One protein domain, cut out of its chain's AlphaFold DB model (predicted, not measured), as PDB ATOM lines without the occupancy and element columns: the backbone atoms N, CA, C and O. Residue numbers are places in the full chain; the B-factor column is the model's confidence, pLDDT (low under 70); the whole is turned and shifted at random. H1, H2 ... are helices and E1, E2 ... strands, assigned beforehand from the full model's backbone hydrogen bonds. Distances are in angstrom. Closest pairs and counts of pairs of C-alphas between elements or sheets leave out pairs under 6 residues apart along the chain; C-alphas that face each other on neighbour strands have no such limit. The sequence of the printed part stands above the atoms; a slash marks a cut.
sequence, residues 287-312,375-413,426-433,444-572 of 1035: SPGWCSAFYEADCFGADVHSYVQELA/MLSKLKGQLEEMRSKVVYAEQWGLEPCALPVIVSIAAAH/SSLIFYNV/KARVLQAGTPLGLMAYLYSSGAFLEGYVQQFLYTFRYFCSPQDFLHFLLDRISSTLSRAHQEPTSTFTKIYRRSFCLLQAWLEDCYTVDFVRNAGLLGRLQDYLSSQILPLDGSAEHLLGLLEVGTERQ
ATOM      1  N   SER A 287     -44.626 -50.454 -16.678       74.56
ATOM      2  CA  SER A 287     -43.547 -50.251 -15.704       74.56
ATOM      3  C   SER A 287     -42.193 -49.879 -16.345       74.56
ATOM      4  O   SER A 287     -41.609 -50.675 -17.086       74.56
ATOM      5  N   PRO A 288     -41.603 -48.714 -15.991       67.12
ATOM      6  CA  PRO A 288     -40.168 -48.444 -16.124       67.12
ATOM      7  C   PRO A 288     -39.218 -49.413 -15.389       67.12
ATOM      8  O   PRO A 288     -38.014 -49.404 -15.653       67.12
ATOM      9  N   GLY A 289     -39.720 -50.184 -14.420       76.44
ATOM     10  CA  GLY A 289     -38.939 -51.083 -13.573       76.44
ATOM     11  C   GLY A 289     -37.973 -50.392 -12.597       76.44
ATOM     12  O   GLY A 289     -37.830 -49.166 -12.543       76.44
ATOM     13  N   TRP A 290     -37.266 -51.213 -11.812       81.62
ATOM     14  CA  TRP A 290     -36.400 -50.794 -10.696       81.62
ATOM     15  C   TRP A 290     -35.366 -49.706 -11.050       81.62
ATOM     16  O   TRP A 290     -35.006 -48.897 -10.189       81.62
ATOM     17  N   CYS A 291     -34.904 -49.664 -12.309       76.50
ATOM     18  CA  CYS A 291     -33.979 -48.651 -12.816       76.50
ATOM     19  C   CYS A 291     -34.512 -47.233 -12.588       76.50
ATOM     20  O   CYS A 291     -33.757 -46.371 -12.139       76.50
ATOM     21  N   SER A 292     -35.806 -46.999 -12.822       81.62
ATOM     22  CA  SER A 292     -36.411 -45.677 -12.640       81.62
ATOM     23  C   SER A 292     -36.447 -45.276 -11.161       81.62
ATOM     24  O   SER A 292     -36.054 -44.167 -10.810       81.62
ATOM     25  N   ALA A 293     -36.765 -46.210 -10.253       83.69
ATOM     26  CA  ALA A 293     -36.702 -45.940  -8.813       83.69
ATOM     27  C   ALA A 293     -35.294 -45.563  -8.325       83.69
ATOM     28  O   ALA A 293     -35.161 -44.737  -7.421       83.69
ATOM     29  N   PHE A 294     -34.257 -46.190  -8.896       81.75
ATOM     30  CA  PHE A 294     -32.860 -46.022  -8.487       81.75
ATOM     31  C   PHE A 294     -32.186 -44.784  -9.109       81.75
ATOM     32  O   PHE A 294     -31.557 -44.009  -8.386       81.75
ATOM     33  N   TYR A 295     -32.303 -44.603 -10.430       75.69
ATOM     34  CA  TYR A 295     -31.638 -43.529 -11.184       75.69
ATOM     35  C   TYR A 295     -32.506 -42.273 -11.379       75.69
ATOM     36  O   TYR A 295     -31.965 -41.240 -11.763       75.69
ATOM     37  N   GLU A 296     -33.814 -42.323 -11.104       82.94
ATOM     38  CA  GLU A 296     -34.746 -41.209 -11.350       82.94
ATOM     39  C   GLU A 296     -34.650 -40.728 -12.812       82.94
ATOM     40  O   GLU A 296     -34.513 -41.542 -13.728       82.94
ATOM     41  N   ALA A 297     -34.648 -39.414 -13.051       72.62
ATOM     42  CA  ALA A 297     -34.520 -38.826 -14.384       72.62
ATOM     43  C   ALA A 297     -33.238 -39.234 -15.148       72.62
ATOM     44  O   ALA A 297     -33.259 -39.223 -16.383       72.62
ATOM     45  N   ASP A 298     -32.164 -39.648 -14.456       66.88
ATOM     46  CA  ASP A 298     -30.930 -40.167 -15.077       66.88
ATOM     47  C   ASP A 298     -31.115 -41.583 -15.677       66.88
ATOM     48  O   ASP A 298     -30.219 -42.096 -16.354       66.88
ATOM     49  N   CYS A 299     -32.270 -42.230 -15.459       62.94
ATOM     50  CA  CYS A 299     -32.658 -43.470 -16.137       62.94
ATOM     51  C   CYS A 299     -32.907 -43.257 -17.645       62.94
ATOM     52  O   CYS A 299     -32.753 -44.189 -18.441       62.94
ATOM     53  N   PHE A 300     -33.281 -42.039 -18.051       69.00
ATOM     54  CA  PHE A 300     -33.755 -41.735 -19.400       69.00
ATOM     55  C   PHE A 300     -32.774 -40.865 -20.191       69.00
ATOM     56  O   PHE A 300     -32.040 -40.038 -19.653       69.00
ATOM     57  N   GLY A 301     -32.758 -41.057 -21.512       59.88
ATOM     58  CA  GLY A 301     -31.978 -40.213 -22.416       59.88
ATOM     59  C   GLY A 301     -32.572 -38.807 -22.523       59.88
ATOM     60  O   GLY A 301     -33.788 -38.637 -22.466       59.88
ATOM     61  N   ALA A 302     -31.723 -37.799 -22.730       65.44
ATOM     62  CA  ALA A 302     -32.166 -36.416 -22.938       65.44
ATOM     63  C   ALA A 302     -33.100 -36.255 -24.158       65.44
ATOM     64  O   ALA A 302     -33.904 -35.331 -24.195       65.44
ATOM     65  N   ASP A 303     -33.034 -37.176 -25.125       57.50
ATOM     66  CA  ASP A 303     -33.951 -37.253 -26.263       57.50
ATOM     67  C   ASP A 303     -35.369 -37.708 -25.871       57.50
ATOM     68  O   ASP A 303     -36.338 -37.247 -26.466       57.50
ATOM     69  N   VAL A 304     -35.512 -38.535 -24.830       66.31
ATOM     70  CA  VAL A 304     -36.822 -38.910 -24.261       66.31
ATOM     71  C   VAL A 304     -37.451 -37.719 -23.538       66.31
ATOM     72  O   VAL A 304     -38.623 -37.419 -23.749       66.31
ATOM     73  N   HIS A 305     -36.652 -37.007 -22.735       65.44
ATOM     74  CA  HIS A 305     -37.084 -35.787 -22.044       65.44
ATOM     75  C   HIS A 305     -37.506 -34.690 -23.037       65.44
ATOM     76  O   HIS A 305     -38.573 -34.108 -22.861       65.44
ATOM     77  N   SER A 306     -36.736 -34.462 -24.113       65.25
ATOM     78  CA  SER A 306     -37.108 -33.522 -25.189       65.25
ATOM     79  C   SER A 306     -38.434 -33.910 -25.841       65.25
ATOM     80  O   SER A 306     -39.344 -33.094 -25.907       65.25
ATOM     81  N   TYR A 307     -38.594 -35.179 -26.232       65.19
ATOM     82  CA  TYR A 307     -39.800 -35.640 -26.920       65.19
ATOM     83  C   TYR A 307     -41.074 -35.508 -26.066       65.19
ATOM     84  O   TYR A 307     -42.110 -35.068 -26.561       65.19
ATOM     85  N   VAL A 308     -41.010 -35.826 -24.767       67.25
ATOM     86  CA  VAL A 308     -42.153 -35.629 -23.854       67.25
ATOM     87  C   VAL A 308     -42.430 -34.136 -23.619       67.25
ATOM     88  O   VAL A 308     -43.591 -33.732 -23.570       67.25
ATOM     89  N   GLN A 309     -41.392 -33.294 -23.551       66.00
ATOM     90  CA  GLN A 309     -41.548 -31.839 -23.454       66.00
ATOM     91  C   GLN A 309     -42.154 -31.228 -24.734       66.00
ATOM     92  O   GLN A 309     -42.976 -30.317 -24.650       66.00
ATOM     93  N   GLU A 310     -41.815 -31.759 -25.912       63.00
ATOM     94  CA  GLU A 310     -42.410 -31.392 -27.203       63.00
ATOM     95  C   GLU A 310     -43.892 -31.800 -27.284       63.00
ATOM     96  O   GLU A 310     -44.713 -31.000 -27.730       63.00
ATOM     97  N   LEU A 311     -44.263 -32.991 -26.792       59.97
ATOM     98  CA  LEU A 311     -45.668 -33.420 -26.687       59.97
ATOM     99  C   LEU A 311     -46.491 -32.523 -25.747       59.97
ATOM    100  O   LEU A 311     -47.644 -32.215 -26.050       59.97
ATOM    101  N   ALA A 312     -45.911 -32.073 -24.629       55.84
ATOM    102  CA  ALA A 312     -46.558 -31.112 -23.735       55.84
ATOM    103  C   ALA A 312     -46.696 -29.718 -24.386       55.84
ATOM    104  O   ALA A 312     -47.734 -29.067 -24.253       55.84
ATOM    105  N   MET A 375     -26.182 -58.772 -29.048       41.16
ATOM    106  CA  MET A 375     -26.270 -57.926 -27.852       41.16
ATOM    107  C   MET A 375     -26.562 -56.464 -28.201       41.16
ATOM    108  O   MET A 375     -27.447 -55.874 -27.594       41.16
ATOM    109  N   LEU A 376     -25.896 -55.884 -29.208       46.38
ATOM    110  CA  LEU A 376     -26.155 -54.497 -29.615       46.38
ATOM    111  C   LEU A 376     -27.584 -54.309 -30.156       46.38
ATOM    112  O   LEU A 376     -28.233 -53.315 -29.841       46.38
ATOM    113  N   SER A 377     -28.093 -55.272 -30.934       45.03
ATOM    114  CA  SER A 377     -29.483 -55.268 -31.406       45.03
ATOM    115  C   SER A 377     -30.488 -55.457 -30.268       45.03
ATOM    116  O   SER A 377     -31.516 -54.790 -30.267       45.03
ATOM    117  N   LYS A 378     -30.187 -56.321 -29.289       42.12
ATOM    118  CA  LYS A 378     -31.037 -56.587 -28.118       42.12
ATOM    119  C   LYS A 378     -31.098 -55.381 -27.178       42.12
ATOM    120  O   LYS A 378     -32.187 -54.957 -26.820       42.12
ATOM    121  N   LEU A 379     -29.952 -54.761 -26.888       44.00
ATOM    122  CA  LEU A 379     -29.865 -53.500 -26.145       44.00
ATOM    123  C   LEU A 379     -30.573 -52.353 -26.875       44.00
ATOM    124  O   LEU A 379     -31.227 -51.545 -26.226       44.00
ATOM    125  N   LYS A 380     -30.495 -52.287 -28.215       44.38
ATOM    126  CA  LYS A 380     -31.299 -51.328 -28.985       44.38
ATOM    127  C   LYS A 380     -32.792 -51.632 -28.858       44.38
ATOM    128  O   LYS A 380     -33.548 -50.705 -28.621       44.38
ATOM    129  N   GLY A 381     -33.206 -52.892 -28.993       49.16
ATOM    130  CA  GLY A 381     -34.598 -53.313 -28.811       49.16
ATOM    131  C   GLY A 381     -35.143 -52.869 -27.456       49.16
ATOM    132  O   GLY A 381     -36.062 -52.063 -27.419       49.16
ATOM    133  N   GLN A 382     -34.486 -53.279 -26.369       43.09
ATOM    134  CA  GLN A 382     -34.864 -52.918 -24.998       43.09
ATOM    135  C   GLN A 382     -34.847 -51.402 -24.740       43.09
ATOM    136  O   GLN A 382     -35.653 -50.909 -23.959       43.09
ATOM    137  N   LEU A 383     -33.959 -50.638 -25.391       47.28
ATOM    138  CA  LEU A 383     -33.944 -49.178 -25.271       47.28
ATOM    139  C   LEU A 383     -35.142 -48.526 -25.979       47.28
ATOM    140  O   LEU A 383     -35.771 -47.649 -25.398       47.28
ATOM    141  N   GLU A 384     -35.465 -48.932 -27.209       51.56
ATOM    142  CA  GLU A 384     -36.611 -48.377 -27.952       51.56
ATOM    143  C   GLU A 384     -37.954 -48.871 -27.369       51.56
ATOM    144  O   GLU A 384     -38.933 -48.131 -27.391       51.56
ATOM    145  N   GLU A 385     -37.980 -50.070 -26.776       51.56
ATOM    146  CA  GLU A 385     -39.082 -50.622 -25.973       51.56
ATOM    147  C   GLU A 385     -39.299 -49.802 -24.689       51.56
ATOM    148  O   GLU A 385     -40.390 -49.296 -24.454       51.56
ATOM    149  N   MET A 386     -38.254 -49.585 -23.881       50.91
ATOM    150  CA  MET A 386     -38.339 -48.744 -22.678       50.91
ATOM    151  C   MET A 386     -38.772 -47.307 -23.019       50.91
ATOM    152  O   MET A 386     -39.493 -46.674 -22.250       50.91
ATOM    153  N   ARG A 387     -38.372 -46.798 -24.192       55.09
ATOM    154  CA  ARG A 387     -38.822 -45.501 -24.711       55.09
ATOM    155  C   ARG A 387     -40.310 -45.501 -25.037       55.09
ATOM    156  O   ARG A 387     -41.006 -44.631 -24.528       55.09
ATOM    157  N   SER A 388     -40.804 -46.442 -25.845       56.78
ATOM    158  CA  SER A 388     -42.222 -46.464 -26.232       56.78
ATOM    159  C   SER A 388     -43.146 -46.662 -25.030       56.78
ATOM    160  O   SER A 388     -44.158 -45.972 -24.939       56.78
ATOM    161  N   LYS A 389     -42.758 -47.513 -24.071       65.19
ATOM    162  CA  LYS A 389     -43.471 -47.739 -22.803       65.19
ATOM    163  C   LYS A 389     -43.642 -46.457 -21.984       65.19
ATOM    164  O   LYS A 389     -44.763 -46.049 -21.690       65.19
ATOM    165  N   VAL A 390     -42.539 -45.778 -21.661       63.16
ATOM    166  CA  VAL A 390     -42.584 -44.585 -20.793       63.16
ATOM    167  C   VAL A 390     -43.192 -43.378 -21.507       63.16
ATOM    168  O   VAL A 390     -43.941 -42.625 -20.892       63.16
ATOM    169  N   VAL A 391     -42.971 -43.232 -22.818       67.44
ATOM    170  CA  VAL A 391     -43.668 -42.228 -23.640       67.44
ATOM    171  C   VAL A 391     -45.182 -42.470 -23.653       67.44
ATOM    172  O   VAL A 391     -45.943 -41.519 -23.473       67.44
ATOM    173  N   TYR A 392     -45.630 -43.723 -23.808       75.56
ATOM    174  CA  TYR A 392     -47.056 -44.061 -23.795       75.56
ATOM    175  C   TYR A 392     -47.715 -43.746 -22.444       75.56
ATOM    176  O   TYR A 392     -48.823 -43.214 -22.418       75.56
ATOM    177  N   ALA A 393     -47.043 -44.031 -21.328       79.81
ATOM    178  CA  ALA A 393     -47.570 -43.728 -19.999       79.81
ATOM    179  C   ALA A 393     -47.567 -42.215 -19.690       79.81
ATOM    180  O   ALA A 393     -48.498 -41.701 -19.059       79.81
ATOM    181  N   GLU A 394     -46.542 -41.479 -20.140       83.88
ATOM    182  CA  GLU A 394     -46.342 -40.069 -19.778       83.88
ATOM    183  C   GLU A 394     -47.139 -39.073 -20.642       83.88
ATOM    184  O   GLU A 394     -47.484 -38.000 -20.151       83.88
ATOM    185  N   GLN A 395     -47.559 -39.431 -21.866       81.81
ATOM    186  CA  GLN A 395     -48.470 -38.586 -22.670       81.81
ATOM    187  C   GLN A 395     -49.803 -38.279 -21.942       81.81
ATOM    188  O   GLN A 395     -50.418 -37.227 -22.152       81.81
ATOM    189  N   TRP A 396     -50.225 -39.179 -21.043       86.00
ATOM    190  CA  TRP A 396     -51.428 -39.058 -20.217       86.00
ATOM    191  C   TRP A 396     -51.219 -38.246 -18.924       86.00
ATOM    192  O   TRP A 396     -52.176 -38.042 -18.183       86.00
ATOM    193  N   GLY A 397     -50.007 -37.747 -18.651       86.38
ATOM    194  CA  GLY A 397     -49.718 -36.921 -17.474       86.38
ATOM    195  C   GLY A 397     -50.467 -35.581 -17.473       86.38
ATOM    196  O   GLY A 397     -50.689 -34.975 -18.526       86.38
ATOM    197  N   LEU A 398     -50.864 -35.117 -16.291       86.88
ATOM    198  CA  LEU A 398     -51.512 -33.830 -16.032       86.88
ATOM    199  C   LEU A 398     -50.503 -32.794 -15.542       86.88
ATOM    200  O   LEU A 398     -49.632 -33.112 -14.736       86.88
ATOM    201  N   GLU A 399     -50.672 -31.537 -15.942       80.56
ATOM    202  CA  GLU A 399     -49.870 -30.453 -15.372       80.56
ATOM    203  C   GLU A 399     -50.153 -30.272 -13.867       80.56
ATOM    204  O   GLU A 399     -51.288 -30.496 -13.435       80.56
ATOM    205  N   PRO A 400     -49.172 -29.828 -13.052       76.31
ATOM    206  CA  PRO A 400     -49.319 -29.756 -11.595       76.31
ATOM    207  C   PRO A 400     -50.532 -28.957 -11.087       76.31
ATOM    208  O   PRO A 400     -51.068 -29.276 -10.028       76.31
ATOM    209  N   CYS A 401     -50.994 -27.954 -11.840       70.69
ATOM    210  CA  CYS A 401     -52.198 -27.171 -11.531       70.69
ATOM    211  C   CYS A 401     -53.519 -27.943 -11.710       70.69
ATOM    212  O   CYS A 401     -54.527 -27.553 -11.133       70.69
ATOM    213  N   ALA A 402     -53.530 -29.045 -12.466       79.19
ATOM    214  CA  ALA A 402     -54.701 -29.902 -12.660       79.19
ATOM    215  C   ALA A 402     -54.769 -31.075 -11.658       79.19
ATOM    216  O   ALA A 402     -55.757 -31.806 -11.633       79.19
ATOM    217  N   LEU A 403     -53.757 -31.255 -10.801       82.31
ATOM    218  CA  LEU A 403     -53.746 -32.308  -9.777       82.31
ATOM    219  C   LEU A 403     -54.872 -32.214  -8.724       82.31
ATOM    220  O   LEU A 403     -55.330 -33.279  -8.305       82.31
ATOM    221  N   PRO A 404     -55.387 -31.030  -8.318       81.19
ATOM    222  CA  PRO A 404     -56.554 -30.946  -7.432       81.19
ATOM    223  C   PRO A 404     -57.787 -31.681  -7.978       81.19
ATOM    224  O   PRO A 404     -58.539 -32.266  -7.200       81.19
ATOM    225  N   VAL A 405     -57.941 -31.750  -9.309       81.69
ATOM    226  CA  VAL A 405     -59.031 -32.489  -9.968       81.69
ATOM    227  C   VAL A 405     -58.987 -33.978  -9.613       81.69
ATOM    228  O   VAL A 405     -60.031 -34.576  -9.391       81.69
ATOM    229  N   ILE A 406     -57.804 -34.590  -9.467       86.81
ATOM    230  CA  ILE A 406     -57.684 -36.006  -9.069       86.81
ATOM    231  C   ILE A 406     -58.304 -36.268  -7.689       86.81
ATOM    232  O   ILE A 406     -58.850 -37.346  -7.440       86.81
ATOM    233  N   VAL A 407     -58.226 -35.287  -6.788       82.56
ATOM    234  CA  VAL A 407     -58.796 -35.390  -5.443       82.56
ATOM    235  C   VAL A 407     -60.315 -35.201  -5.505       82.56
ATOM    236  O   VAL A 407     -61.041 -36.048  -4.989       82.56
ATOM    237  N   SER A 408     -60.798 -34.155  -6.187       78.44
ATOM    238  CA  SER A 408     -62.219 -33.769  -6.198       78.44
ATOM    239  C   SER A 408     -63.118 -34.548  -7.167       78.44
ATOM    240  O   SER A 408     -64.324 -34.603  -6.937       78.44
ATOM    241  N   ILE A 409     -62.578 -35.190  -8.211       78.50
ATOM    242  CA  ILE A 409     -63.368 -35.848  -9.275       78.50
ATOM    243  C   ILE A 409     -64.342 -36.926  -8.775       78.50
ATOM    244  O   ILE A 409     -65.399 -37.108  -9.370       78.50
ATOM    245  N   ALA A 410     -64.025 -37.589  -7.661       63.47
ATOM    246  CA  ALA A 410     -64.891 -38.584  -7.025       63.47
ATOM    247  C   ALA A 410     -66.103 -37.966  -6.297       63.47
ATOM    248  O   ALA A 410     -67.154 -38.589  -6.196       63.47
ATOM    249  N   ALA A 411     -65.968 -36.731  -5.805       62.03
ATOM    250  CA  ALA A 411     -67.027 -36.002  -5.104       62.03
ATOM    251  C   ALA A 411     -67.936 -35.198  -6.057       62.03
ATOM    252  O   ALA A 411     -69.015 -34.758  -5.665       62.03
ATOM    253  N   ALA A 412     -67.509 -34.993  -7.306       54.78
ATOM    254  CA  ALA A 412     -68.210 -34.182  -8.295       54.78
ATOM    255  C   ALA A 412     -69.258 -34.994  -9.078       54.78
ATOM    256  O   ALA A 412     -69.043 -35.385 -10.228       54.78
ATOM    257  N   HIS A 413     -70.417 -35.239  -8.467       44.75
ATOM    258  CA  HIS A 413     -71.601 -35.704  -9.191       44.75
ATOM    259  C   HIS A 413     -72.372 -34.497  -9.767       44.75
ATOM    260  O   HIS A 413     -72.794 -33.627  -9.012       44.75
ATOM    261  N   SER A 426     -52.613 -27.381   1.262       57.22
ATOM    262  CA  SER A 426     -52.770 -28.422   2.301       57.22
ATOM    263  C   SER A 426     -52.481 -29.886   1.923       57.22
ATOM    264  O   SER A 426     -52.551 -30.749   2.797       57.22
ATOM    265  N   SER A 427     -52.113 -30.213   0.674       73.50
ATOM    266  CA  SER A 427     -51.886 -31.623   0.258       73.50
ATOM    267  C   SER A 427     -50.484 -32.005  -0.238       73.50
ATOM    268  O   SER A 427     -50.098 -33.166  -0.076       73.50
ATOM    269  N   LEU A 428     -49.695 -31.091  -0.813       86.06
ATOM    270  CA  LEU A 428     -48.359 -31.391  -1.362       86.06
ATOM    271  C   LEU A 428     -47.357 -30.271  -1.049       86.06
ATOM    272  O   LEU A 428     -47.635 -29.097  -1.260       86.06
ATOM    273  N   ILE A 429     -46.163 -30.646  -0.587       85.56
ATOM    274  CA  ILE A 429     -45.124 -29.726  -0.105       85.56
ATOM    275  C   ILE A 429     -43.882 -29.856  -0.988       85.56
ATOM    276  O   ILE A 429     -43.184 -30.875  -0.964       85.56
ATOM    277  N   PHE A 430     -43.572 -28.799  -1.736       85.25
ATOM    278  CA  PHE A 430     -42.436 -28.732  -2.659       85.25
ATOM    279  C   PHE A 430     -41.350 -27.773  -2.164       85.25
ATOM    280  O   PHE A 430     -41.646 -26.719  -1.606       85.25
ATOM    281  N   TYR A 431     -40.085 -28.084  -2.459       76.62
ATOM    282  CA  TYR A 431     -38.969 -27.152  -2.276       76.62
ATOM    283  C   TYR A 431     -38.459 -26.625  -3.626       76.62
ATOM    284  O   TYR A 431     -38.154 -27.399  -4.537       76.62
ATOM    285  N   ASN A 432     -38.327 -25.300  -3.746       66.94
ATOM    286  CA  ASN A 432     -37.745 -24.645  -4.919       66.94
ATOM    287  C   ASN A 432     -36.213 -24.775  -4.891       66.94
ATOM    288  O   ASN A 432     -35.544 -24.100  -4.108       66.94
ATOM    289  N   VAL A 433     -35.626 -25.588  -5.779       57.34
ATOM    290  CA  VAL A 433     -34.160 -25.690  -5.887       57.34
ATOM    291  C   VAL A 433     -33.610 -24.484  -6.652       57.34
ATOM    292  O   VAL A 433     -33.360 -24.538  -7.856       57.34
ATOM    293  N   LYS A 444     -38.079 -23.826 -13.032       45.16
ATOM    294  CA  LYS A 444     -37.462 -24.005 -11.710       45.16
ATOM    295  C   LYS A 444     -37.912 -25.357 -11.148       45.16
ATOM    296  O   LYS A 444     -39.030 -25.453 -10.651       45.16
ATOM    297  N   ALA A 445     -37.056 -26.376 -11.222       55.59
ATOM    298  CA  ALA A 445     -37.361 -27.715 -10.716       55.59
ATOM    299  C   ALA A 445     -37.803 -27.672  -9.238       55.59
ATOM    300  O   ALA A 445     -37.024 -27.322  -8.339       55.59
ATOM    301  N   ARG A 446     -39.078 -28.007  -9.005       68.75
ATOM    302  CA  ARG A 446     -39.713 -28.096  -7.686       68.75
ATOM    303  C   ARG A 446     -39.631 -29.540  -7.211       68.75
ATOM    304  O   ARG A 446     -40.301 -30.401  -7.762       68.75
ATOM    305  N   VAL A 447     -38.832 -29.813  -6.181       79.94
ATOM    306  CA  VAL A 447     -38.673 -31.183  -5.671       79.94
ATOM    307  C   VAL A 447     -39.693 -31.435  -4.567       79.94
ATOM    308  O   VAL A 447     -39.649 -30.773  -3.527       79.94
ATOM    309  N   LEU A 448     -40.578 -32.410  -4.779       88.38
ATOM    310  CA  LEU A 448     -41.539 -32.886  -3.782       88.38
ATOM    311  C   LEU A 448     -40.815 -33.382  -2.516       88.38
ATOM    312  O   LEU A 448     -39.966 -34.274  -2.588       88.38
ATOM    313  N   GLN A 449     -41.156 -32.801  -1.362       90.19
ATOM    314  CA  GLN A 449     -40.581 -33.124  -0.051       90.19
ATOM    315  C   GLN A 449     -41.525 -33.934   0.834       90.19
ATOM    316  O   GLN A 449     -41.062 -34.842   1.528       90.19
ATOM    317  N   ALA A 450     -42.821 -33.616   0.821       91.62
ATOM    318  CA  ALA A 450     -43.837 -34.285   1.628       91.62
ATOM    319  C   ALA A 450     -45.250 -34.106   1.045       91.62
ATOM    320  O   ALA A 450     -45.459 -33.252   0.189       91.62
ATOM    321  N   GLY A 451     -46.220 -34.885   1.523       92.12
ATOM    322  CA  GLY A 451     -47.630 -34.732   1.155       92.12
ATOM    323  C   GLY A 451     -48.576 -35.565   2.017       92.12
ATOM    324  O   GLY A 451     -48.139 -36.460   2.742       92.12
ATOM    325  N   THR A 452     -49.874 -35.276   1.949       92.25
ATOM    326  CA  THR A 452     -50.923 -36.147   2.509       92.25
ATOM    327  C   THR A 452     -51.013 -37.449   1.695       92.25
ATOM    328  O   THR A 452     -50.579 -37.463   0.540       92.25
ATOM    329  N   PRO A 453     -51.586 -38.549   2.226       92.00
ATOM    330  CA  PRO A 453     -51.772 -39.782   1.454       92.00
ATOM    331  C   PRO A 453     -52.505 -39.554   0.122       92.00
ATOM    332  O   PRO A 453     -52.047 -40.024  -0.918       92.00
ATOM    333  N   LEU A 454     -53.579 -38.751   0.138       90.81
ATOM    334  CA  LEU A 454     -54.321 -38.343  -1.062       90.81
ATOM    335  C   LEU A 454     -53.477 -37.480  -2.010       90.81
ATOM    336  O   LEU A 454     -53.493 -37.722  -3.213       90.81
ATOM    337  N   GLY A 455     -52.701 -36.520  -1.495       91.19
ATOM    338  CA  GLY A 455     -51.803 -35.700  -2.311       91.19
ATOM    339  C   GLY A 455     -50.723 -36.528  -3.015       91.19
ATOM    340  O   GLY A 455     -50.494 -36.359  -4.212       91.19
ATOM    341  N   LEU A 456     -50.092 -37.465  -2.300       93.81
ATOM    342  CA  LEU A 456     -49.088 -38.375  -2.865       93.81
ATOM    343  C   LEU A 456     -49.704 -39.312  -3.921       93.81
ATOM    344  O   LEU A 456     -49.125 -39.499  -4.988       93.81
ATOM    345  N   MET A 457     -50.913 -39.829  -3.686       94.88
ATOM    346  CA  MET A 457     -51.645 -40.595  -4.703       94.88
ATOM    347  C   MET A 457     -52.033 -39.744  -5.924       94.88
ATOM    348  O   MET A 457     -51.914 -40.211  -7.055       94.88
ATOM    349  N   ALA A 458     -52.423 -38.480  -5.735       92.75
ATOM    350  CA  ALA A 458     -52.708 -37.563  -6.837       92.75
ATOM    351  C   ALA A 458     -51.459 -37.247  -7.679       92.75
ATOM    352  O   ALA A 458     -51.547 -37.179  -8.904       92.75
ATOM    353  N   TYR A 459     -50.277 -37.129  -7.064       93.12
ATOM    354  CA  TYR A 459     -49.031 -36.820  -7.776       93.12
ATOM    355  C   TYR A 459     -48.591 -37.913  -8.776       93.12
ATOM    356  O   TYR A 459     -47.865 -37.610  -9.721       93.12
ATOM    357  N   LEU A 460     -49.107 -39.148  -8.672       94.06
ATOM    358  CA  LEU A 460     -48.934 -40.194  -9.699       94.06
ATOM    359  C   LEU A 460     -49.441 -39.764 -11.093       94.06
ATOM    360  O   LEU A 460     -48.946 -40.242 -12.121       94.06
ATOM    361  N   TYR A 461     -50.405 -38.842 -11.142       93.25
ATOM    362  CA  TYR A 461     -50.956 -38.292 -12.380       93.25
ATOM    363  C   TYR A 461     -50.148 -37.110 -12.926       93.25
ATOM    364  O   TYR A 461     -50.424 -36.686 -14.043       93.25
ATOM    365  N   SER A 462     -49.148 -36.590 -12.199       90.56
ATOM    366  CA  SER A 462     -48.318 -35.471 -12.667       90.56
ATOM    367  C   SER A 462     -47.565 -35.837 -13.941       90.56
ATOM    368  O   SER A 462     -46.952 -36.904 -14.021       90.56
ATOM    369  N   SER A 463     -47.527 -34.918 -14.904       84.38
ATOM    370  CA  SER A 463     -46.518 -34.933 -15.957       84.38
ATOM    371  C   SER A 463     -45.132 -35.028 -15.307       84.38
ATOM    372  O   SER A 463     -44.827 -34.346 -14.325       84.38
ATOM    373  N   GLY A 464     -44.336 -35.981 -15.792       82.00
ATOM    374  CA  GLY A 464     -43.016 -36.316 -15.262       82.00
ATOM    375  C   GLY A 464     -42.981 -37.401 -14.174       82.00
ATOM    376  O   GLY A 464     -41.885 -37.841 -13.834       82.00
ATOM    377  N   ALA A 465     -44.106 -37.887 -13.631       89.31
ATOM    378  CA  ALA A 465     -44.066 -38.864 -12.531       89.31
ATOM    379  C   ALA A 465     -43.470 -40.240 -12.919       89.31
ATOM    380  O   ALA A 465     -42.900 -40.920 -12.058       89.31
ATOM    381  N   PHE A 466     -43.542 -40.657 -14.189       85.88
ATOM    382  CA  PHE A 466     -42.817 -41.843 -14.668       85.88
ATOM    383  C   PHE A 466     -41.347 -41.515 -14.976       85.88
ATOM    384  O   PHE A 466     -40.465 -42.317 -14.654       85.88
ATOM    385  N   LEU A 467     -41.072 -40.331 -15.539       81.75
ATOM    386  CA  LEU A 467     -39.712 -39.872 -15.866       81.75
ATOM    387  C   LEU A 467     -38.839 -39.594 -14.629       81.75
ATOM    388  O   LEU A 467     -37.641 -39.855 -14.663       81.75
ATOM    389  N   GLU A 468     -39.410 -39.097 -13.531       84.44
ATOM    390  CA  GLU A 468     -38.709 -38.901 -12.252       84.44
ATOM    391  C   GLU A 468     -38.529 -40.204 -11.451       84.44
ATOM    392  O   GLU A 468     -37.855 -40.199 -10.419       84.44
ATOM    393  N   GLY A 469     -39.147 -41.310 -11.882       87.12
ATOM    394  CA  GLY A 469     -39.199 -42.566 -11.126       87.12
ATOM    395  C   GLY A 469     -40.127 -42.541  -9.911       87.12
ATOM    396  O   GLY A 469     -40.093 -43.472  -9.102       87.12
ATOM    397  N   TYR A 470     -40.976 -41.514  -9.785       92.81
ATOM    398  CA  TYR A 470     -41.923 -41.368  -8.679       92.81
ATOM    399  C   TYR A 470     -42.872 -42.570  -8.577       92.81
ATOM    400  O   TYR A 470     -43.097 -43.062  -7.473       92.81
ATOM    401  N   VAL A 471     -43.370 -43.088  -9.708       93.81
ATOM    402  CA  VAL A 471     -44.295 -44.238  -9.732       93.81
ATOM    403  C   VAL A 471     -43.675 -45.472  -9.064       93.81
ATOM    404  O   VAL A 471     -44.222 -45.955  -8.079       93.81
ATOM    405  N   GLN A 472     -42.502 -45.946  -9.496       92.00
ATOM    406  CA  GLN A 472     -41.849 -47.109  -8.868       92.00
ATOM    407  C   GLN A 472     -41.460 -46.840  -7.403       92.00
ATOM    408  O   GLN A 472     -41.587 -47.723  -6.554       92.00
ATOM    409  N   GLN A 473     -41.024 -45.617  -7.072       94.81
ATOM    410  CA  GLN A 473     -40.738 -45.239  -5.681       94.81
ATOM    411  C   GLN A 473     -41.994 -45.316  -4.799       94.81
ATOM    412  O   GLN A 473     -41.918 -45.779  -3.656       94.81
ATOM    413  N   PHE A 474     -43.149 -44.914  -5.336       96.38
ATOM    414  CA  PHE A 474     -44.448 -45.009  -4.678       96.38
ATOM    415  C   PHE A 474     -44.857 -46.474  -4.520       96.38
ATOM    416  O   PHE A 474     -45.093 -46.907  -3.395       96.38
ATOM    417  N   LEU A 475     -44.842 -47.267  -5.598       95.69
ATOM    418  CA  LEU A 475     -45.229 -48.684  -5.589       95.69
ATOM    419  C   LEU A 475     -44.403 -49.523  -4.598       95.69
ATOM    420  O   LEU A 475     -44.934 -50.443  -3.973       95.69
ATOM    421  N   TYR A 476     -43.134 -49.176  -4.356       94.69
ATOM    422  CA  TYR A 476     -42.335 -49.819  -3.308       94.69
ATOM    423  C   TYR A 476     -42.657 -49.332  -1.881       94.69
ATOM    424  O   TYR A 476     -42.475 -50.106  -0.946       94.69
ATOM    425  N   THR A 477     -43.144 -48.102  -1.665       95.69
ATOM    426  CA  THR A 477     -43.202 -47.491  -0.315       95.69
ATOM    427  C   THR A 477     -44.570 -46.995   0.168       95.69
ATOM    428  O   THR A 477     -44.681 -46.610   1.332       95.69
ATOM    429  N   PHE A 478     -45.635 -47.065  -0.638       95.25
ATOM    430  CA  PHE A 478     -46.966 -46.558  -0.257       95.25
ATOM    431  C   PHE A 478     -47.548 -47.205   1.012       95.25
ATOM    432  O   PHE A 478     -48.238 -46.543   1.779       95.25
ATOM    433  N   ARG A 479     -47.171 -48.458   1.300       94.25
ATOM    434  CA  ARG A 479     -47.592 -49.260   2.471       94.25
ATOM    435  C   ARG A 479     -47.261 -48.631   3.839       94.25
ATOM    436  O   ARG A 479     -47.817 -49.042   4.855       94.25
ATOM    437  N   TYR A 480     -46.393 -47.614   3.873       93.62
ATOM    438  CA  TYR A 480     -46.134 -46.774   5.053       93.62
ATOM    439  C   TYR A 480     -47.234 -45.728   5.343       93.62
ATOM    440  O   TYR A 480     -47.170 -45.063   6.378       93.62
ATOM    441  N   PHE A 481     -48.189 -45.515   4.430       92.88
ATOM    442  CA  PHE A 481     -49.193 -44.443   4.533       92.88
ATOM    443  C   PHE A 481     -50.535 -44.700   3.820       92.88
ATOM    444  O   PHE A 481     -51.460 -43.909   3.980       92.88
ATOM    445  N   CYS A 482     -50.656 -45.770   3.032       92.50
ATOM    446  CA  CYS A 482     -51.855 -46.157   2.288       92.50
ATOM    447  C   CYS A 482     -51.900 -47.693   2.163       92.50
ATOM    448  O   CYS A 482     -50.849 -48.313   1.979       92.50
ATOM    449  N   SER A 483     -53.071 -48.330   2.297       92.69
ATOM    450  CA  SER A 483     -53.183 -49.787   2.124       92.69
ATOM    451  C   SER A 483     -53.378 -50.173   0.648       92.69
ATOM    452  O   SER A 483     -53.834 -49.348  -0.149       92.69
ATOM    453  N   PRO A 484     -53.082 -51.427   0.247       93.88
ATOM    454  CA  PRO A 484     -53.441 -51.934  -1.080       93.88
ATOM    455  C   PRO A 484     -54.933 -51.760  -1.403       93.88
ATOM    456  O   PRO A 484     -55.290 -51.431  -2.529       93.88
ATOM    457  N   GLN A 485     -55.808 -51.939  -0.413       92.94
ATOM    458  CA  GLN A 485     -57.254 -51.797  -0.559       92.94
ATOM    459  C   GLN A 485     -57.662 -50.341  -0.831       92.94
ATOM    460  O   GLN A 485     -58.487 -50.107  -1.715       92.94
ATOM    461  N   ASP A 486     -57.061 -49.377  -0.125       93.12
ATOM    462  CA  ASP A 486     -57.319 -47.943  -0.321       93.12
ATOM    463  C   ASP A 486     -56.762 -47.456  -1.664       93.12
ATOM    464  O   ASP A 486     -57.424 -46.699  -2.371       93.12
ATOM    465  N   PHE A 487     -55.568 -47.922  -2.052       95.62
ATOM    466  CA  PHE A 487     -54.952 -47.563  -3.330       95.62
ATOM    467  C   PHE A 487     -55.724 -48.147  -4.522       95.62
ATOM    468  O   PHE A 487     -55.975 -47.432  -5.493       95.62
ATOM    469  N   LEU A 488     -56.186 -49.403  -4.428       95.50
ATOM    470  CA  LEU A 488     -57.087 -49.981  -5.426       95.50
ATOM    471  C   LEU A 488     -58.394 -49.189  -5.502       95.50
ATOM    472  O   LEU A 488     -58.790 -48.802  -6.598       95.50
ATOM    473  N   HIS A 489     -59.042 -48.905  -4.365       93.69
ATOM    474  CA  HIS A 489     -60.269 -48.105  -4.346       93.69
ATOM    475  C   HIS A 489     -60.049 -46.745  -5.013       93.69
ATOM    476  O   HIS A 489     -60.809 -46.370  -5.898       93.69
ATOM    477  N   PHE A 490     -58.976 -46.036  -4.653       94.81
ATOM    478  CA  PHE A 490     -58.612 -44.757  -5.253       94.81
ATOM    479  C   PHE A 490     -58.472 -44.842  -6.783       94.81
ATOM    480  O   PHE A 490     -58.990 -43.962  -7.468       94.81
ATOM    481  N   LEU A 491     -57.836 -45.885  -7.330       95.69
ATOM    482  CA  LEU A 491     -57.714 -46.079  -8.782       95.69
ATOM    483  C   LEU A 491     -59.059 -46.417  -9.452       95.69
ATOM    484  O   LEU A 491     -59.410 -45.774 -10.442       95.69
ATOM    485  N   LEU A 492     -59.819 -47.385  -8.923       93.69
ATOM    486  CA  LEU A 492     -61.101 -47.815  -9.507       93.69
ATOM    487  C   LEU A 492     -62.167 -46.706  -9.458       93.69
ATOM    488  O   LEU A 492     -62.959 -46.565 -10.385       93.69
ATOM    489  N   ASP A 493     -62.147 -45.877  -8.417       92.00
ATOM    490  CA  ASP A 493     -62.980 -44.679  -8.270       92.00
ATOM    491  C   ASP A 493     -62.697 -43.671  -9.405       92.00
ATOM    492  O   ASP A 493     -63.600 -43.324 -10.166       92.00
ATOM    493  N   ARG A 494     -61.419 -43.322  -9.661       92.56
ATOM    494  CA  ARG A 494     -61.058 -42.428 -10.789       92.56
ATOM    495  C   ARG A 494     -61.398 -43.041 -12.147       92.56
ATOM    496  O   ARG A 494     -61.757 -42.293 -13.053       92.56
ATOM    497  N   ILE A 495     -61.288 -44.361 -12.309       92.19
ATOM    498  CA  ILE A 495     -61.730 -45.052 -13.531       92.19
ATOM    499  C   ILE A 495     -63.247 -44.889 -13.705       92.19
ATOM    500  O   ILE A 495     -63.682 -44.389 -14.741       92.19
ATOM    501  N   SER A 496     -64.032 -45.200 -12.670       90.38
ATOM    502  CA  SER A 496     -65.498 -45.076 -12.663       90.38
ATOM    503  C   SER A 496     -65.961 -43.663 -13.035       90.38
ATOM    504  O   SER A 496     -66.774 -43.497 -13.941       90.38
ATOM    505  N   SER A 497     -65.396 -42.627 -12.400       88.44
ATOM    506  CA  SER A 497     -65.775 -41.225 -12.642       88.44
ATOM    507  C   SER A 497     -65.362 -40.680 -14.019       88.44
ATOM    508  O   SER A 497     -65.766 -39.574 -14.380       88.44
ATOM    509  N   THR A 498     -64.527 -41.397 -14.783       89.56
ATOM    510  CA  THR A 498     -63.969 -40.899 -16.057       89.56
ATOM    511  C   THR A 498     -64.347 -41.725 -17.279       89.56
ATOM    512  O   THR A 498     -64.465 -41.132 -18.353       89.56
ATOM    513  N   LEU A 499     -64.594 -43.031 -17.133       85.44
ATOM    514  CA  LEU A 499     -64.885 -43.988 -18.210       85.44
ATOM    515  C   LEU A 499     -65.893 -43.434 -19.232       85.44
ATOM    516  O   LEU A 499     -65.532 -43.179 -20.380       85.44
ATOM    517  N   SER A 500     -67.119 -43.114 -18.803       81.38
ATOM    518  CA  SER A 500     -68.194 -42.635 -19.690       81.38
ATOM    519  C   SER A 500     -67.862 -41.345 -20.453       81.38
ATOM    520  O   SER A 500     -68.417 -41.116 -21.525       81.38
ATOM    521  N   ARG A 501     -66.966 -40.499 -19.921       79.56
ATOM    522  CA  ARG A 501     -66.520 -39.239 -20.549       79.56
ATOM    523  C   ARG A 501     -65.300 -39.453 -21.452       79.56
ATOM    524  O   ARG A 501     -65.166 -38.778 -22.468       79.56
ATOM    525  N   ALA A 502     -64.440 -40.415 -21.116       76.38
ATOM    526  CA  ALA A 502     -63.209 -40.715 -21.843       76.38
ATOM    527  C   ALA A 502     -63.458 -41.233 -23.271       76.38
ATOM    528  O   ALA A 502     -62.655 -40.973 -24.168       76.38
ATOM    529  N   HIS A 503     -64.587 -41.913 -23.500       69.19
ATOM    530  CA  HIS A 503     -65.018 -42.341 -24.837       69.19
ATOM    531  C   HIS A 503     -65.590 -41.204 -25.705       69.19
ATOM    532  O   HIS A 503     -65.676 -41.370 -26.919       69.19
ATOM    533  N   GLN A 504     -65.974 -40.064 -25.116       71.81
ATOM    534  CA  GLN A 504     -66.614 -38.953 -25.837       71.81
ATOM    535  C   GLN A 504     -65.593 -37.944 -26.386       71.81
ATOM    536  O   GLN A 504     -65.736 -37.480 -27.513       71.81
ATOM    537  N   GLU A 505     -64.527 -37.641 -25.634       68.81
ATOM    538  CA  GLU A 505     -63.494 -36.679 -26.046       68.81
ATOM    539  C   GLU A 505     -62.059 -37.223 -25.870       68.81
ATOM    540  O   GLU A 505     -61.469 -37.102 -24.789       68.81
ATOM    541  N   PRO A 506     -61.404 -37.744 -26.925       64.50
ATOM    542  CA  PRO A 506     -60.061 -38.330 -26.824       64.50
ATOM    543  C   PRO A 506     -58.955 -37.398 -26.287       64.50
ATOM    544  O   PRO A 506     -57.924 -37.864 -25.803       64.50
ATOM    545  N   THR A 507     -59.140 -36.078 -26.369       68.31
ATOM    546  CA  THR A 507     -58.151 -35.052 -25.984       68.31
ATOM    547  C   THR A 507     -58.339 -34.483 -24.572       68.31
ATOM    548  O   THR A 507     -57.495 -33.682 -24.140       68.31
ATOM    549  N   SER A 508     -59.416 -34.877 -23.882       83.50
ATOM    550  CA  SER A 508     -59.925 -34.274 -22.645       83.50
ATOM    551  C   SER A 508     -59.153 -34.678 -21.383       83.50
ATOM    552  O   SER A 508     -58.477 -35.711 -21.334       83.50
ATOM    553  N   THR A 509     -59.279 -33.876 -20.322       83.94
ATOM    554  CA  THR A 509     -58.662 -34.151 -19.010       83.94
ATOM    555  C   THR A 509     -59.171 -35.466 -18.416       83.94
ATOM    556  O   THR A 509     -58.382 -36.231 -17.870       83.94
ATOM    557  N   PHE A 510     -60.456 -35.787 -18.594       86.44
ATOM    558  CA  PHE A 510     -61.048 -37.052 -18.140       86.44
ATOM    559  C   PHE A 510     -60.387 -38.264 -18.808       86.44
ATOM    560  O   PHE A 510     -60.059 -39.233 -18.133       86.44
ATOM    561  N   THR A 511     -60.090 -38.174 -20.104       86.69
ATOM    562  CA  THR A 511     -59.412 -39.223 -20.883       86.69
ATOM    563  C   THR A 511     -57.963 -39.416 -20.448       86.69
ATOM    564  O   THR A 511     -57.497 -40.553 -20.354       86.69
ATOM    565  N   LYS A 512     -57.263 -38.322 -20.105       89.19
ATOM    566  CA  LYS A 512     -55.947 -38.391 -19.455       89.19
ATOM    567  C   LYS A 512     -56.018 -39.123 -18.118       89.19
ATOM    568  O   LYS A 512     -55.247 -40.056 -17.919       89.19
ATOM    569  N   ILE A 513     -56.950 -38.748 -17.239       90.94
ATOM    570  CA  ILE A 513     -57.134 -39.399 -15.931       90.94
ATOM    571  C   ILE A 513     -57.426 -40.890 -16.125       90.94
ATOM    572  O   ILE A 513     -56.686 -41.709 -15.597       90.94
ATOM    573  N   TYR A 514     -58.411 -41.238 -16.956       91.31
ATOM    574  CA  TYR A 514     -58.776 -42.616 -17.283       91.31
ATOM    575  C   TYR A 514     -57.566 -43.456 -17.729       91.31
ATOM    576  O   TYR A 514     -57.196 -44.428 -17.068       91.31
ATOM    577  N   ARG A 515     -56.878 -43.050 -18.807       89.62
ATOM    578  CA  ARG A 515     -55.729 -43.802 -19.347       89.62
ATOM    579  C   ARG A 515     -54.551 -43.848 -18.371       89.62
ATOM    580  O   ARG A 515     -53.875 -44.873 -18.285       89.62
ATOM    581  N   ARG A 516     -54.324 -42.786 -17.590       92.50
ATOM    582  CA  ARG A 516     -53.286 -42.750 -16.552       92.50
ATOM    583  C   ARG A 516     -53.597 -43.705 -15.398       92.50
ATOM    584  O   ARG A 516     -52.678 -44.394 -14.962       92.50
ATOM    585  N   SER A 517     -54.856 -43.823 -14.965       94.25
ATOM    586  CA  SER A 517     -55.283 -44.809 -13.960       94.25
ATOM    587  C   SER A 517     -54.963 -46.239 -14.400       94.25
ATOM    588  O   SER A 517     -54.432 -47.014 -13.607       94.25
ATOM    589  N   PHE A 518     -55.203 -46.569 -15.675       90.62
ATOM    590  CA  PHE A 518     -54.847 -47.875 -16.247       90.62
ATOM    591  C   PHE A 518     -53.335 -48.096 -16.271       90.62
ATOM    592  O   PHE A 518     -52.880 -49.144 -15.829       90.62
ATOM    593  N   CYS A 519     -52.544 -47.107 -16.705       91.00
ATOM    594  CA  CYS A 519     -51.080 -47.219 -16.701       91.00
ATOM    595  C   CYS A 519     -50.522 -47.456 -15.284       91.00
ATOM    596  O   CYS A 519     -49.572 -48.218 -15.109       91.00
ATOM    597  N   LEU A 520     -51.113 -46.822 -14.264       94.69
ATOM    598  CA  LEU A 520     -50.726 -46.985 -12.859       94.69
ATOM    599  C   LEU A 520     -51.134 -48.355 -12.300       94.69
ATOM    600  O   LEU A 520     -50.319 -49.009 -11.652       94.69
ATOM    601  N   LEU A 521     -52.357 -48.810 -12.587       94.06
ATOM    602  CA  LEU A 521     -52.843 -50.147 -12.230       94.06
ATOM    603  C   LEU A 521     -51.993 -51.242 -12.892       94.06
ATOM    604  O   LEU A 521     -51.558 -52.178 -12.226       94.06
ATOM    605  N   GLN A 522     -51.688 -51.087 -14.180       90.19
ATOM    606  CA  GLN A 522     -50.838 -52.002 -14.931       90.19
ATOM    607  C   GLN A 522     -49.409 -52.043 -14.374       90.19
ATOM    608  O   GLN A 522     -48.888 -53.128 -14.131       90.19
ATOM    609  N   ALA A 523     -48.785 -50.890 -14.110       91.06
ATOM    610  CA  ALA A 523     -47.456 -50.841 -13.495       91.06
ATOM    611  C   ALA A 523     -47.441 -51.473 -12.087       91.06
ATOM    612  O   ALA A 523     -46.469 -52.128 -11.718       91.06
ATOM    613  N   TRP A 524     -48.525 -51.328 -11.316       94.00
ATOM    614  CA  TRP A 524     -48.663 -51.957 -10.001       94.00
ATOM    615  C   TRP A 524     -48.758 -53.488 -10.085       94.00
ATOM    616  O   TRP A 524     -48.113 -54.177  -9.291       94.00
ATOM    617  N   LEU A 525     -49.482 -54.026 -11.073       91.00
ATOM    618  CA  LEU A 525     -49.514 -55.464 -11.360       91.00
ATOM    619  C   LEU A 525     -48.158 -55.975 -11.881       91.00
ATOM    620  O   LEU A 525     -47.673 -56.996 -11.401       91.00
ATOM    621  N   GLU A 526     -47.515 -55.254 -12.805       87.81
ATOM    622  CA  GLU A 526     -46.196 -55.615 -13.350       87.81
ATOM    623  C   GLU A 526     -45.099 -55.661 -12.270       87.81
ATOM    624  O   GLU A 526     -44.296 -56.596 -12.267       87.81
ATOM    625  N   ASP A 527     -45.074 -54.692 -11.345       87.56
ATOM    626  CA  ASP A 527     -44.034 -54.598 -10.311       87.56
ATOM    627  C   ASP A 527     -44.357 -55.406  -9.034       87.56
ATOM    628  O   ASP A 527     -43.454 -56.005  -8.459       87.56
ATOM    629  N   CYS A 528     -45.607 -55.413  -8.540       90.81
ATOM    630  CA  CYS A 528     -45.929 -55.828  -7.158       90.81
ATOM    631  C   CYS A 528     -46.948 -56.979  -7.006       90.81
ATOM    632  O   CYS A 528     -47.322 -57.283  -5.865       90.81
ATOM    633  N   TYR A 529     -47.387 -57.649  -8.085       89.81
ATOM    634  CA  TYR A 529     -48.388 -58.736  -8.011       89.81
ATOM    635  C   TYR A 529     -48.074 -59.788  -6.928       89.81
ATOM    636  O   TYR A 529     -48.937 -60.158  -6.130       89.81
ATOM    637  N   THR A 530     -46.809 -60.213  -6.851       88.00
ATOM    638  CA  THR A 530     -46.325 -61.244  -5.916       88.00
ATOM    639  C   THR A 530     -46.428 -60.869  -4.438       88.00
ATOM    640  O   THR A 530     -46.313 -61.756  -3.598       88.00
ATOM    641  N   VAL A 531     -46.639 -59.587  -4.115       89.31
ATOM    642  CA  VAL A 531     -46.654 -59.074  -2.737       89.31
ATOM    643  C   VAL A 531     -48.041 -58.609  -2.301       89.31
ATOM    644  O   VAL A 531     -48.455 -58.920  -1.188       89.31
ATOM    645  N   ASP A 532     -48.778 -57.888  -3.152       90.44
ATOM    646  CA  ASP A 532     -50.072 -57.314  -2.746       90.44
ATOM    647  C   ASP A 532     -51.286 -58.178  -3.120       90.44
ATOM    648  O   ASP A 532     -52.330 -58.037  -2.479       90.44
ATOM    649  N   PHE A 533     -51.166 -59.063  -4.124       89.25
ATOM    650  CA  PHE A 533     -52.304 -59.776  -4.726       89.25
ATOM    651  C   PHE A 533     -52.322 -61.280  -4.411       89.25
ATOM    652  O   PHE A 533     -53.346 -61.775  -3.945       89.25
ATOM    653  N   VAL A 534     -51.195 -61.994  -4.566       85.50
ATOM    654  CA  VAL A 534     -51.094 -63.471  -4.385       85.50
ATOM    655  C   VAL A 534     -51.690 -63.977  -3.063       85.50
ATOM    656  O   VAL A 534     -52.237 -65.075  -2.989       85.50
ATOM    657  N   ARG A 535     -51.598 -63.191  -1.986       80.00
ATOM    658  CA  ARG A 535     -52.060 -63.587  -0.641       80.00
ATOM    659  C   ARG A 535     -53.313 -62.839  -0.183       80.00
ATOM    660  O   ARG A 535     -53.676 -62.902   0.988       80.00
ATOM    661  N   ASN A 536     -53.962 -62.131  -1.103       85.62
ATOM    662  CA  ASN A 536     -55.040 -61.188  -0.839       85.62
ATOM    663  C   ASN A 536     -56.187 -61.416  -1.836       85.62
ATOM    664  O   ASN A 536     -56.527 -60.547  -2.639       85.62
ATOM    665  N   ALA A 537     -56.778 -62.613  -1.788       85.81
ATOM    666  CA  ALA A 537     -57.824 -63.043  -2.719       85.81
ATOM    667  C   ALA A 537     -59.014 -62.062  -2.800       85.81
ATOM    668  O   ALA A 537     -59.590 -61.897  -3.868       85.81
ATOM    669  N   GLY A 538     -59.340 -61.348  -1.715       88.12
ATOM    670  CA  GLY A 538     -60.378 -60.308  -1.720       88.12
ATOM    671  C   GLY A 538     -60.003 -59.021  -2.475       88.12
ATOM    672  O   GLY A 538     -60.888 -58.341  -2.988       88.12
ATOM    673  N   LEU A 539     -58.711 -58.683  -2.573       90.19
ATOM    674  CA  LEU A 539     -58.217 -57.589  -3.422       90.19
ATOM    675  C   LEU A 539     -58.182 -58.021  -4.895       90.19
ATOM    676  O   LEU A 539     -58.613 -57.266  -5.764       90.19
ATOM    677  N   LEU A 540     -57.699 -59.243  -5.150       90.75
ATOM    678  CA  LEU A 540     -57.619 -59.836  -6.485       90.75
ATOM    679  C   LEU A 540     -59.012 -60.021  -7.107       90.75
ATOM    680  O   LEU A 540     -59.247 -59.521  -8.203       90.75
ATOM    681  N   GLY A 541     -59.941 -60.651  -6.377       89.31
ATOM    682  CA  GLY A 541     -61.326 -60.858  -6.804       89.31
ATOM    683  C   GLY A 541     -62.032 -59.540  -7.108       89.31
ATOM    684  O   GLY A 541     -62.474 -59.344  -8.230       89.31
ATOM    685  N   ARG A 542     -61.997 -58.563  -6.184       92.88
ATOM    686  CA  ARG A 542     -62.578 -57.223  -6.415       92.88
ATOM    687  C   ARG A 542     -62.076 -56.574  -7.709       92.88
ATOM    688  O   ARG A 542     -62.857 -55.930  -8.406       92.88
ATOM    689  N   LEU A 543     -60.782 -56.695  -8.009       93.50
ATOM    690  CA  LEU A 543     -60.210 -56.162  -9.243       93.50
ATOM    691  C   LEU A 543     -60.697 -56.947 -10.475       93.50
ATOM    692  O   LEU A 543     -61.103 -56.327 -11.455       93.50
ATOM    693  N   GLN A 544     -60.686 -58.280 -10.427       92.25
ATOM    694  CA  GLN A 544     -61.136 -59.145 -11.521       92.25
ATOM    695  C   GLN A 544     -62.632 -58.960 -11.830       92.25
ATOM    696  O   GLN A 544     -63.000 -58.805 -12.998       92.25
ATOM    697  N   ASP A 545     -63.472 -58.892 -10.794       91.88
ATOM    698  CA  ASP A 545     -64.908 -58.622 -10.878       91.88
ATOM    699  C   ASP A 545     -65.166 -57.265 -11.542       91.88
ATOM    700  O   ASP A 545     -65.954 -57.166 -12.483       91.88
ATOM    701  N   TYR A 546     -64.472 -56.211 -11.095       92.75
ATOM    702  CA  TYR A 546     -64.628 -54.858 -11.634       92.75
ATOM    703  C   TYR A 546     -64.155 -54.749 -13.095       92.75
ATOM    704  O   TYR A 546     -64.872 -54.196 -13.932       92.75
ATOM    705  N   LEU A 547     -62.988 -55.319 -13.424       92.12
ATOM    706  CA  LEU A 547     -62.474 -55.376 -14.799       92.12
ATOM    707  C   LEU A 547     -63.469 -56.078 -15.733       92.12
ATOM    708  O   LEU A 547     -63.795 -55.538 -16.787       92.12
ATOM    709  N   SER A 548     -63.978 -57.244 -15.326       91.25
ATOM    710  CA  SER A 548     -64.861 -58.077 -16.154       91.25
ATOM    711  C   SER A 548     -66.276 -57.506 -16.297       91.25
ATOM    712  O   SER A 548     -66.868 -57.613 -17.367       91.25
ATOM    713  N   SER A 549     -66.832 -56.908 -15.237       89.19
ATOM    714  CA  SER A 549     -68.231 -56.449 -15.220       89.19
ATOM    715  C   SER A 549     -68.434 -54.996 -15.655       89.19
ATOM    716  O   SER A 549     -69.469 -54.699 -16.247       89.19
ATOM    717  N   GLN A 550     -67.483 -54.093 -15.381       85.56
ATOM    718  CA  GLN A 550     -67.661 -52.651 -15.622       85.56
ATOM    719  C   GLN A 550     -66.782 -52.103 -16.749       85.56
ATOM    720  O   GLN A 550     -67.222 -51.206 -17.466       85.56
ATOM    721  N   ILE A 551     -65.561 -52.624 -16.930       87.19
ATOM    722  CA  ILE A 551     -64.642 -52.111 -17.960       87.19
ATOM    723  C   ILE A 551     -64.758 -52.901 -19.262       87.19
ATOM    724  O   ILE A 551     -64.961 -52.295 -20.310       87.19
ATOM    725  N   LEU A 552     -64.622 -54.230 -19.221       88.19
ATOM    726  CA  LEU A 552     -64.533 -55.080 -20.414       88.19
ATOM    727  C   LEU A 552     -65.669 -54.865 -21.447       88.19
ATOM    728  O   LEU A 552     -65.361 -54.861 -22.637       88.19
ATOM    729  N   PRO A 553     -66.939 -54.600 -21.061       84.94
ATOM    730  CA  PRO A 553     -68.006 -54.285 -22.021       84.94
ATOM    731  C   PRO A 553     -67.853 -52.943 -22.765       84.94
ATOM    732  O   PRO A 553     -68.589 -52.694 -23.718       84.94
ATOM    733  N   LEU A 554     -66.952 -52.062 -22.315       80.56
ATOM    734  CA  LEU A 554     -66.769 -50.690 -22.808       80.56
ATOM    735  C   LEU A 554     -65.352 -50.435 -23.358       80.56
ATOM    736  O   LEU A 554     -65.191 -49.667 -24.308       80.56
ATOM    737  N   ASP A 555     -64.327 -51.094 -22.811       80.88
ATOM    738  CA  ASP A 555     -62.933 -50.955 -23.233       80.88
ATOM    739  C   ASP A 555     -62.174 -52.294 -23.174       80.88
ATOM    740  O   ASP A 555     -61.757 -52.764 -22.113       80.88
ATOM    741  N   GLY A 556     -61.921 -52.873 -24.352       78.56
ATOM    742  CA  GLY A 556     -61.182 -54.130 -24.515       78.56
ATOM    743  C   GLY A 556     -59.728 -54.107 -24.020       78.56
ATOM    744  O   GLY A 556     -59.116 -55.161 -23.895       78.56
ATOM    745  N   SER A 557     -59.155 -52.950 -23.654       77.69
ATOM    746  CA  SER A 557     -57.856 -52.934 -22.957       77.69
ATOM    747  C   SER A 557     -57.896 -53.611 -21.573       77.69
ATOM    748  O   SER A 557     -56.842 -53.992 -21.059       77.69
ATOM    749  N   ALA A 558     -59.089 -53.858 -21.012       84.88
ATOM    750  CA  ALA A 558     -59.277 -54.715 -19.841       84.88
ATOM    751  C   ALA A 558     -58.798 -56.164 -20.048       84.88
ATOM    752  O   ALA A 558     -58.294 -56.761 -19.097       84.88
ATOM    753  N   GLU A 559     -58.888 -56.716 -21.267       83.88
ATOM    754  CA  GLU A 559     -58.459 -58.093 -21.580       83.88
ATOM    755  C   GLU A 559     -56.982 -58.318 -21.229       83.88
ATOM    756  O   GLU A 559     -56.613 -59.347 -20.666       83.88
ATOM    757  N   HIS A 560     -56.131 -57.318 -21.489       82.44
ATOM    758  CA  HIS A 560     -54.708 -57.391 -21.164       82.44
ATOM    759  C   HIS A 560     -54.460 -57.442 -19.650       82.44
ATOM    760  O   HIS A 560     -53.588 -58.181 -19.193       82.44
ATOM    761  N   LEU A 561     -55.234 -56.687 -18.863       85.56
ATOM    762  CA  LEU A 561     -55.129 -56.703 -17.404       85.56
ATOM    763  C   LEU A 561     -55.652 -58.021 -16.824       85.56
ATOM    764  O   LEU A 561     -54.995 -58.588 -15.958       85.56
ATOM    765  N   LEU A 562     -56.773 -58.541 -17.334       86.06
ATOM    766  CA  LEU A 562     -57.318 -59.842 -16.931       86.06
ATOM    767  C   LEU A 562     -56.316 -60.977 -17.201       86.06
ATOM    768  O   LEU A 562     -55.984 -61.716 -16.277       86.06
ATOM    769  N   GLY A 563     -55.712 -61.024 -18.394       82.88
ATOM    770  CA  GLY A 563     -54.670 -62.007 -18.719       82.88
ATOM    771  C   GLY A 563     -53.419 -61.918 -17.827       82.88
ATOM    772  O   GLY A 563     -52.789 -62.937 -17.540       82.88
ATOM    773  N   LEU A 564     -53.063 -60.728 -17.319       81.44
ATOM    774  CA  LEU A 564     -51.994 -60.582 -16.318       81.44
ATOM    775  C   LEU A 564     -52.384 -61.169 -14.947       81.44
ATOM    776  O   LEU A 564     -51.514 -61.708 -14.257       81.44
ATOM    777  N   LEU A 565     -53.663 -61.100 -14.554       84.50
ATOM    778  CA  LEU A 565     -54.169 -61.716 -13.318       84.50
ATOM    779  C   LEU A 565     -54.252 -63.244 -13.437       84.50
ATOM    780  O   LEU A 565     -53.852 -63.951 -12.509       84.50
ATOM    781  N   GLU A 566     -54.707 -63.758 -14.580       79.44
ATOM    782  CA  GLU A 566     -54.805 -65.195 -14.880       79.44
ATOM    783  C   GLU A 566     -53.423 -65.864 -14.840       79.44
ATOM    784  O   GLU A 566     -53.188 -66.755 -14.024       79.44
ATOM    785  N   VAL A 567     -52.457 -65.331 -15.597       72.88
ATOM    786  CA  VAL A 567     -51.052 -65.793 -15.618       72.88
ATOM    787  C   VAL A 567     -50.349 -65.605 -14.257       72.88
ATOM    788  O   VAL A 567     -49.323 -66.231 -13.969       72.88
ATOM    789  N   GLY A 568     -50.871 -64.736 -13.389       63.59
ATOM    790  CA  GLY A 568     -50.468 -64.650 -11.986       63.59
ATOM    791  C   GLY A 568     -51.012 -65.799 -11.125       63.59
ATOM    792  O   GLY A 568     -50.284 -66.334 -10.288       63.59
ATOM    793  N   THR A 569     -52.258 -66.203 -11.380       61.72
ATOM    794  CA  THR A 569     -53.035 -67.169 -10.588       61.72
ATOM    795  C   THR A 569     -52.684 -68.623 -10.925       61.72
ATOM    796  O   THR A 569     -52.563 -69.445 -10.019       61.72
ATOM    797  N   GLU A 570     -52.417 -68.950 -12.196       57.03
ATOM    798  CA  GLU A 570     -51.961 -70.292 -12.611       57.03
ATOM    799  C   GLU A 570     -50.712 -70.740 -11.830       57.03
ATOM    800  O   GLU A 570     -50.657 -71.839 -11.277       57.03
ATOM    801  N   ARG A 571     -49.740 -69.829 -11.677       53.38
ATOM    802  CA  ARG A 571     -48.492 -70.056 -10.923       53.38
ATOM    803  C   ARG A 571     -48.710 -70.280  -9.424       53.38
ATOM    804  O   ARG A 571     -47.822 -70.789  -8.744       53.38
ATOM    805  N   GLN A 572     -49.860 -69.869  -8.888       48.03
ATOM    806  CA  GLN A 572     -50.236 -70.116  -7.498       48.03
ATOM    807  C   GLN A 572     -50.840 -71.515  -7.324       48.03
ATOM    808  O   GLN A 572     -50.561 -72.163  -6.315       48.03
TER     809      GLN A 572
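AT A GLANCE: This is residues 287 to 312, 375 to 413, 426 to 433 and 444 to 572 of the 1035 residues of an uncharacterized protein of Cervus elaphus hippelaphus (UniProt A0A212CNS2). Four helices, H7, H8, H9 and H10, form an up-and-down bundle of two helical hairpins, each helix running against the one before it, and H8 runs through the middle of the whole domain. H6 packs on H8, H1 packs on H6, H4 packs on H5, and a small ribbon of two strands, E1 and E2, lies far from the middle, while residues 375 to 382 of H3 stick out free. The printed part has 202 residues with ten named helices and two named strands, in the order H1 H2 H3 H4 E1 E2 H5 H6 H7 H8 H9 H10. The class is mostly helix, and the sheet, E1 - E2, is antiparallel. The whole is compact, with a radius of gyration of the C-alphas of 16.9 A, and spans 48 by 43 by 37 A.

HOW THE PARTS SIT: E1, residues 428 to 432, and E2, residues 446 to 451, are antiparallel neighbours at 150 degrees; N 429 and O 450, 2.8 A apart, and N 431 and O 447, 2.9 A apart, are within hydrogen-bond range. H5, residues 453 to 459, and E2 are near each other; the closest C-alphas of E1 and H5, Leu 428 and Gly 455, are 5.6 A apart. H4, residues 400 to 408, touches H5 at a steep tilt of 45 degrees, opposite ways, closest at C-alphas 406 and 458, 5.7 A. H6, residues 470 to 480, and H5 are near each other, with 11 pairs of C-alphas within 10 A. H8, residues 509 to 532, is the hub, touching three helices; with residues 520 to 528 alone it touches H6 at a steep tilt of 60 degrees, closest at C-alphas 475 and 524, 6.5 A. H7, residues 484 to 502, and H8 are a helical hairpin at a shallow tilt of 29 degrees, closest at C-alphas 502 and 511, 4.2 A. H9, residues 537 to 551, touches H7 with residues 539 to 543 alone, the same way at a shallow tilt of 1 degree, closest at C-alphas 485 and 539, 6.5 A. H10, residues 558 to 572, and H9 are a helical hairpin at 24 degrees, closest at C-alphas 547 and 558, 6.0 A. H8 and H10 only just touch, with 3 pairs of C-alphas within 8 A, closest at 522 and 561, 6.8 A. H1, residues 290 to 299, touches H6 at a steep tilt of 45 degrees, closest at C-alphas 293 and 473, 5.2 A. H3, residues 375 to 394, is close to H8 but not clearly touching it, closest at C-alphas 393 and 519, 5.9 A. With residues 387 to 394 alone H3 touches H2, residues 302 to 312, closest at C-alphas 308 and 391, 6.8 A. Every O i to N i+4 pair is within hydrogen-bond range in H2, H3, H5 and H9, against 3 of 6 in H1, 1 of 5 in H4, with 5 of 6 O i to N i+3 pairs there, 5 of 7 in H6, 13 of 15 in H7, 18 of 20 in H8 and 9 of 11 in H10.

IN THESE COORDINATES: H1 begins at C-alpha 290, (-36.400, -50.794, -10.696), and H10 ends at C-alpha 572, (-50.236, -70.116, -7.498). H8 is 29.6 A long, H3 28.1 A, H7 25.5 A, H10 21.7 A and H9 20.0 A. H8 has a kink of 57 degrees near residue 526, and H7 one of 25 degrees near residue 496.

THE WHOLE: The cuts leave out residues 313 to 374, 414 to 425 and 434 to 443, with gaps of 33.9 A, 23.2 A and 6.9 A between C-alphas. Of the links that are printed whole, none is long. The mean pLDDT of the printed part is 79.6; 52 residues are under 70, among them 298 to 312 and 375 to 391.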